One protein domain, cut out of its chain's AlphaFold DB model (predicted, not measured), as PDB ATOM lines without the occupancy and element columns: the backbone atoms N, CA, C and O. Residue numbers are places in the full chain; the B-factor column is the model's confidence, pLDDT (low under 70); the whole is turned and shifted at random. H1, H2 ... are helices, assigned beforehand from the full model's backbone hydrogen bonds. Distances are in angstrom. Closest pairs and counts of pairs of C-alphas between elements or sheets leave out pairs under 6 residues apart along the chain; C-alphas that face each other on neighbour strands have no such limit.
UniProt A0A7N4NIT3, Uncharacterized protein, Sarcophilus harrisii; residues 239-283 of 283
ATOM      1  N   ALA A 239      24.233 -37.400  26.553       74.00
ATOM      2  CA  ALA A 239      25.108 -38.402  27.160       74.00
ATOM      3  C   ALA A 239      26.446 -38.549  26.409       74.00
ATOM      4  O   ALA A 239      27.464 -38.878  27.006       74.00
ATOM      5  N   ALA A 240      26.478 -38.268  25.103       74.12
ATOM      6  CA  ALA A 240      27.708 -38.219  24.315       74.12
ATOM      7  C   ALA A 240      28.577 -36.993  24.664       74.12
ATOM      8  O   ALA A 240      29.805 -37.051  24.558       74.12
ATOM      9  N   ALA A 241      27.953 -35.877  25.059       79.38
ATOM     10  CA  ALA A 241      28.665 -34.715  25.582       79.38
ATOM     11  C   ALA A 241      29.272 -35.025  26.958       79.38
ATOM     12  O   ALA A 241      30.485 -34.904  27.109       79.38
ATOM     13  N   SER A 242      28.475 -35.546  27.899       85.12
ATOM     14  CA  SER A 242      28.975 -35.896  29.234       85.12
ATOM     15  C   SER A 242      30.034 -37.001  29.198       85.12
ATOM     16  O   SER A 242      31.055 -36.865  29.851       85.12
ATOM     17  N   PHE A 243      29.872 -38.038  28.365       90.94
ATOM     18  CA  PHE A 243      30.888 -39.086  28.192       90.94
ATOM     19  C   PHE A 243      32.240 -38.512  27.753       90.94
ATOM     20  O   PHE A 243      33.289 -38.923  28.238       90.94
ATOM     21  N   ARG A 244      32.229 -37.535  26.841       90.19
ATOM     22  CA  ARG A 244      33.455 -36.874  26.385       90.19
ATOM     23  C   ARG A 244      34.086 -36.039  27.490       90.19
ATOM     24  O   ARG A 244      35.307 -36.060  27.618       90.19
ATOM     25  N   ASP A 245      33.277 -35.321  28.258       92.62
ATOM     26  CA  ASP A 245      33.754 -34.513  29.381       92.62
ATOM     27  C   ASP A 245      34.335 -35.400  30.493       92.62
ATOM     28  O   ASP A 245      35.410 -35.100  31.015       92.62
ATOM     29  N   ASP A 246      33.698 -36.539  30.773       93.69
ATOM     30  CA  ASP A 246      34.160 -37.552  31.725       93.69
ATOM     31  C   ASP A 246      35.480 -38.195  31.269       93.69
ATOM     32  O   ASP A 246      36.431 -38.306  32.048       93.69
ATOM     33  N   GLU A 247      35.591 -38.569  29.993       94.56
ATOM     34  CA  GLU A 247      36.833 -39.107  29.423       94.56
ATOM     35  C   GLU A 247      37.948 -38.051  29.390       94.56
ATOM     36  O   GLU A 247      39.104 -38.345  29.702       94.56
ATOM     37  N   MET A 248      37.616 -36.789  29.104       94.44
ATOM     38  CA  MET A 248      38.568 -35.686  29.214       94.44
ATOM     39  C   MET A 248      39.020 -35.453  30.658       94.44
ATOM     40  O   MET A 248      40.192 -35.135  30.872       94.44
ATOM     41  N   ALA A 249      38.137 -35.606  31.646       95.31
ATOM     42  CA  ALA A 249      38.492 -35.502  33.058       95.31
ATOM     43  C   ALA A 249      39.457 -36.625  33.470       95.31
ATOM     44  O   ALA A 249      40.528 -36.337  34.014       95.31
ATOM     45  N   ARG A 250      39.151 -37.875  33.103       93.62
ATOM     46  CA  ARG A 250      40.028 -39.040  33.328       93.62
ATOM     47  C   ARG A 250      41.388 -38.874  32.658       93.62
ATOM     48  O   ARG A 250      42.425 -39.157  33.258       93.62
ATOM     49  N   PHE A 251      41.407 -38.369  31.425       94.94
ATOM     50  CA  PHE A 251      42.657 -38.113  30.720       94.94
ATOM     51  C   PHE A 251      43.470 -36.998  31.381       94.94
ATOM     52  O   PHE A 251      44.686 -37.122  31.499       94.94
ATOM     53  N   ARG A 252      42.831 -35.914  31.836       95.44
ATOM     54  CA  ARG A 252      43.518 -34.826  32.551       95.44
ATOM     55  C   ARG A 252      44.159 -35.314  33.845       95.44
ATOM     56  O   ARG A 252      45.283 -34.912  34.136       95.44
ATOM     57  N   GLU A 253      43.484 -36.190  34.577       95.56
ATOM     58  CA  GLU A 253      44.025 -36.828  35.777       95.56
ATOM     59  C   GLU A 253      45.240 -37.706  35.443       95.56
ATOM     60  O   GLU A 253      46.320 -37.526  36.014       95.56
ATOM     61  N   LEU A 254      45.120 -38.580  34.439       94.12
ATOM     62  CA  LEU A 254      46.233 -39.407  33.969       94.12
ATOM     63  C   LEU A 254      47.420 -38.547  33.514       94.12
ATOM     64  O   LEU A 254      48.563 -38.804  33.893       94.12
ATOM     65  N   ALA A 255      47.147 -37.485  32.757       93.31
ATOM     66  CA  ALA A 255      48.142 -36.543  32.267       93.31
ATOM     67  C   ALA A 255      48.761 -35.685  33.380       93.31
ATOM     68  O   ALA A 255      49.821 -35.094  33.162       93.31
ATOM     69  N   ALA A 256      48.135 -35.581  34.553       95.94
ATOM     70  CA  ALA A 256      48.713 -34.938  35.729       95.94
ATOM     71  C   ALA A 256      49.653 -35.876  36.507       95.94
ATOM     72  O   ALA A 256      50.500 -35.393  37.258       95.94
ATOM     73  N   SER A 257      49.556 -37.195  36.308       94.94
ATOM     74  CA  SER A 257      50.419 -38.156  36.996       94.94
ATOM     75  C   SER A 257      51.890 -38.023  36.572       94.94
ATOM     76  O   SER A 257      52.232 -37.901  35.391       94.94
ATOM     77  N   ALA A 258      52.793 -38.062  37.558       94.44
ATOM     78  CA  ALA A 258      54.228 -37.901  37.325       94.44
ATOM     79  C   ALA A 258      54.817 -39.037  36.467       94.44
ATOM     80  O   ALA A 258      55.699 -38.798  35.643       94.44
ATOM     81  N   SER A 259      54.307 -40.263  36.616       91.50
ATOM     82  CA  SER A 259      54.738 -41.431  35.838       91.50
ATOM     83  C   SER A 259      54.367 -41.314  34.358       91.50
ATOM     84  O   SER A 259      55.211 -41.589  33.503       91.50
ATOM     85  N   TYR A 260      53.152 -40.849  34.048       95.06
ATOM     86  CA  TYR A 260      52.706 -40.618  32.673       95.06
ATOM     87  C   TYR A 260      53.435 -39.433  32.027       95.06
ATOM     88  O   TYR A 260      53.832 -39.515  30.867       95.06
ATOM     89  N   ARG A 261      53.691 -38.355  32.784       95.56
ATOM     90  CA  ARG A 261      54.503 -37.207  32.334       95.56
ATOM     91  C   ARG A 261      55.945 -37.597  32.009       95.56
ATOM     92  O   ARG A 261      56.497 -37.097  31.036       95.56
ATOM     93  N   ALA A 262      56.553 -38.456  32.827       96.62
ATOM     94  CA  ALA A 262      57.940 -38.875  32.648       96.62
ATOM     95  C   ALA A 262      58.111 -39.866  31.487       96.62
ATOM     96  O   ALA A 262      59.088 -39.777  30.746       96.62
ATOM     97  N   ASN A 263      57.184 -40.819  31.324       96.06
ATOM     98  CA  ASN A 263      57.228 -41.783  30.226       96.06
ATOM     99  C   ASN A 263      55.813 -42.262  29.823       96.06
ATOM    100  O   ASN A 263      55.341 -43.286  30.331       96.06
ATOM    101  N   PRO A 264      55.143 -41.565  28.883       96.25
ATOM    102  CA  PRO A 264      53.755 -41.858  28.525       96.25
ATOM    103  C   PRO A 264      53.609 -43.192  27.788       96.25
ATOM    104  O   PRO A 264      52.671 -43.942  28.047       96.25
ATOM    105  N   LEU A 265      54.556 -43.534  26.906       96.81
ATOM    106  CA  LEU A 265      54.494 -44.775  26.127       96.81
ATOM    107  C   LEU A 265      54.620 -46.012  27.016       96.81
ATOM    108  O   LEU A 265      53.898 -46.986  26.811       96.81
ATOM    109  N   ARG A 266      55.482 -45.967  28.040       95.56
ATOM    110  CA  ARG A 266      55.601 -47.066  29.007       95.56
ATOM    111  C   ARG A 266      54.322 -47.236  29.827       95.56
ATOM    112  O   ARG A 266      53.854 -48.358  29.970       95.56
ATOM    113  N   ALA A 267      53.735 -46.138  30.309       95.25
ATOM    114  CA  ALA A 267      52.483 -46.180  31.066       95.25
ATOM    115  C   ALA A 267      51.325 -46.772  30.237       95.25
ATOM    116  O   ALA A 267      50.571 -47.612  30.731       95.25
ATOM    117  N   ILE A 268      51.226 -46.397  28.955       95.56
ATOM    118  CA  ILE A 268      50.251 -46.981  28.021       95.56
ATOM    119  C   ILE A 268      50.544 -48.472  27.804       95.56
ATOM    120  O   ILE A 268      49.630 -49.290  27.880       95.56
ATOM    121  N   GLY A 269      51.808 -48.850  27.589       95.69
ATOM    122  CA  GLY A 269      52.207 -50.248  27.413       95.69
ATOM    123  C   GLY A 269      51.863 -51.134  28.616       95.69
ATOM    124  O   GLY A 269      51.357 -52.244  28.441       95.69
ATOM    125  N   GLU A 270      52.061 -50.638  29.838       95.06
ATOM    126  CA  GLU A 270      51.660 -51.327  31.072       95.06
ATOM    127  C   GLU A 270      50.137 -51.482  31.169       95.06
ATOM    128  O   GLU A 270      49.650 -52.562  31.511       95.06
ATOM    129  N   GLN A 271      49.374 -50.432  30.845       93.94
ATOM    130  CA  GLN A 271      47.911 -50.477  30.844       93.94
ATOM    131  C   GLN A 271      47.376 -51.506  29.840       93.94
ATOM    132  O   GLN A 271      46.504 -52.306  30.183       93.94
ATOM    133  N   LEU A 272      47.914 -51.513  28.619       95.38
ATOM    134  CA  LEU A 272      47.541 -52.480  27.586       95.38
ATOM    135  C   LEU A 272      47.915 -53.907  27.999       95.38
ATOM    136  O   LEU A 272      47.096 -54.811  27.877       95.38
ATOM    137  N   SER A 273      49.104 -54.099  28.576       95.06
ATOM    138  CA  SER A 273      49.547 -55.409  29.076       95.06
ATOM    139  C   SER A 273      48.643 -55.940  30.191       95.06
ATOM    140  O   SER A 273      48.368 -57.137  30.242       95.06
ATOM    141  N   LYS A 274      48.168 -55.066  31.090       94.94
ATOM    142  CA  LYS A 274      47.199 -55.432  32.135       94.94
ATOM    143  C   LYS A 274      45.862 -55.852  31.534       94.94
ATOM    144  O   LYS A 274      45.326 -56.866  31.962       94.94
ATOM    145  N   ARG A 275      45.354 -55.106  30.547       94.62
ATOM    146  CA  ARG A 275      44.087 -55.427  29.876       94.62
ATOM    147  C   ARG A 275      44.162 -56.764  29.141       94.62
ATOM    148  O   ARG A 275      43.308 -57.603  29.372       94.62
ATOM    149  N   LEU A 276      45.226 -56.993  28.370       93.56
ATOM    150  CA  LEU A 276      45.443 -58.266  27.673       93.56
ATOM    151  C   LEU A 276      45.461 -59.450  28.650       93.56
ATOM    152  O   LEU A 276      44.741 -60.416  28.461       93.56
ATOM    153  N   ARG A 277      46.186 -59.337  29.771       92.06
ATOM    154  CA  ARG A 277      46.222 -60.397  30.798       92.06
ATOM    155  C   ARG A 277      44.878 -60.631  31.495       92.06
ATOM    156  O   ARG A 277      44.634 -61.737  31.962       92.06
ATOM    157  N   GLN A 278      44.050 -59.596  31.630       88.25
ATOM    158  CA  GLN A 278      42.702 -59.709  32.196       88.25
ATOM    159  C   GLN A 278      41.730 -60.360  31.207       88.25
ATOM    160  O   GLN A 278      40.874 -61.129  31.626       88.25
ATOM    161  N   GLU A 279      41.886 -60.076  29.913       80.25
ATOM    162  CA  GLU A 279      41.110 -60.689  28.833       80.25
ATOM    163  C   GLU A 279      41.499 -62.167  28.624       80.25
ATOM    164  O   GLU A 279      40.616 -63.003  28.449       80.25
ATOM    165  N   ASP A 280      42.785 -62.515  28.750       72.56
ATOM    166  CA  ASP A 280      43.291 -63.891  28.602       72.56
ATOM    167  C   ASP A 280      42.980 -64.805  29.809       72.56
ATOM    168  O   ASP A 280      43.025 -66.028  29.691       72.56
ATOM    169  N   GLY A 281      42.698 -64.234  30.985       60.16
ATOM    170  CA  GLY A 281      42.446 -64.971  32.233       60.16
ATOM    171  C   GLY A 281      40.969 -65.148  32.600       60.16
ATOM    172  O   GLY A 281      40.678 -65.587  33.711       60.16
ATOM    173  N   GLY A 282      40.048 -64.743  31.719       56.16
ATOM    174  CA  GLY A 282      38.602 -64.695  31.972       56.16
ATOM    175  C   GLY A 282      37.766 -65.780  31.284       56.16
ATOM    176  O   GLY A 282      36.553 -65.601  31.180       56.16
ATOM    177  N   LEU A 283      38.391 -66.858  30.794       41.62
ATOM    178  CA  LEU A 283      37.729 -68.005  30.156       41.62
ATOM    179  C   LEU A 283      37.815 -69.264  31.022       41.62
ATOM    180  O   LEU A 283      38.930 -69.568  31.503       41.62
TER     181      LEU A 283
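AT A GLANCE: This is residues 239 to 283 of the 283 residues of an uncharacterized protein of Sarcophilus harrisii (UniProt A0A7N4NIT3). What shape do these atoms make? Two long helices, H1 and H3, are the arms of a loose, open V, and the short helix H2 sits at its apex. The arms stay apart, and the space between them is empty. What is it made of? The printed part has 45 residues with three named helices, in the order H1, H2, H3, and no named strand; the class is all helix. It is loose, with a radius of gyration of the C-alphas of 13.5 A, and flat, spanning 34 by 31 by 11 A.

IN THESE COORDINATES: Where is the longest helix? H1 is residues 239 to 256, 25.4 A from first to last C-alpha, beginning at C-alpha 239 (25.108, -38.402, 27.160). What follows it? H2 is residues 258 to 262, with C-alpha 258 at (54.228, -37.901, 37.325). H3 is residues 264 to 280, 24.4 A long, ending at C-alpha 280 (43.291, -63.891, 28.602).

HOW THE PARTS SIT: What does H1 meet? H1 and H2 are close but not clearly touching; their closest C-alphas, of Ala 255 and Arg 261, are 6.4 A apart. H1 and H3 are apart, with no C-alpha of the one within 8 A of the other. Do H2 and H3 touch? They only just touch, only at the corner, with 3 pairs of C-alphas within 8 A; H3 does so with residues 266 to 267 alone. The closest C-alphas, of Tyr 260 and Ala 267, are 5.8 A apart. How are the backbones? In H1, H2 and H3 every O i to N i+4 pair is within hydrogen-bond range.

THE WHOLE: How far does it reach? The two C-alphas farthest apart, of Ala 262 and Leu 283, are 35.5 A apart. Residues 239 to 253 and 269 to 283 stand free. Are there cuts or long links? The printed part has no cut, and both links are tight. Where is confidence low? The mean pLDDT of the printed part is 89.3, and residues 281 to 283 are under 70.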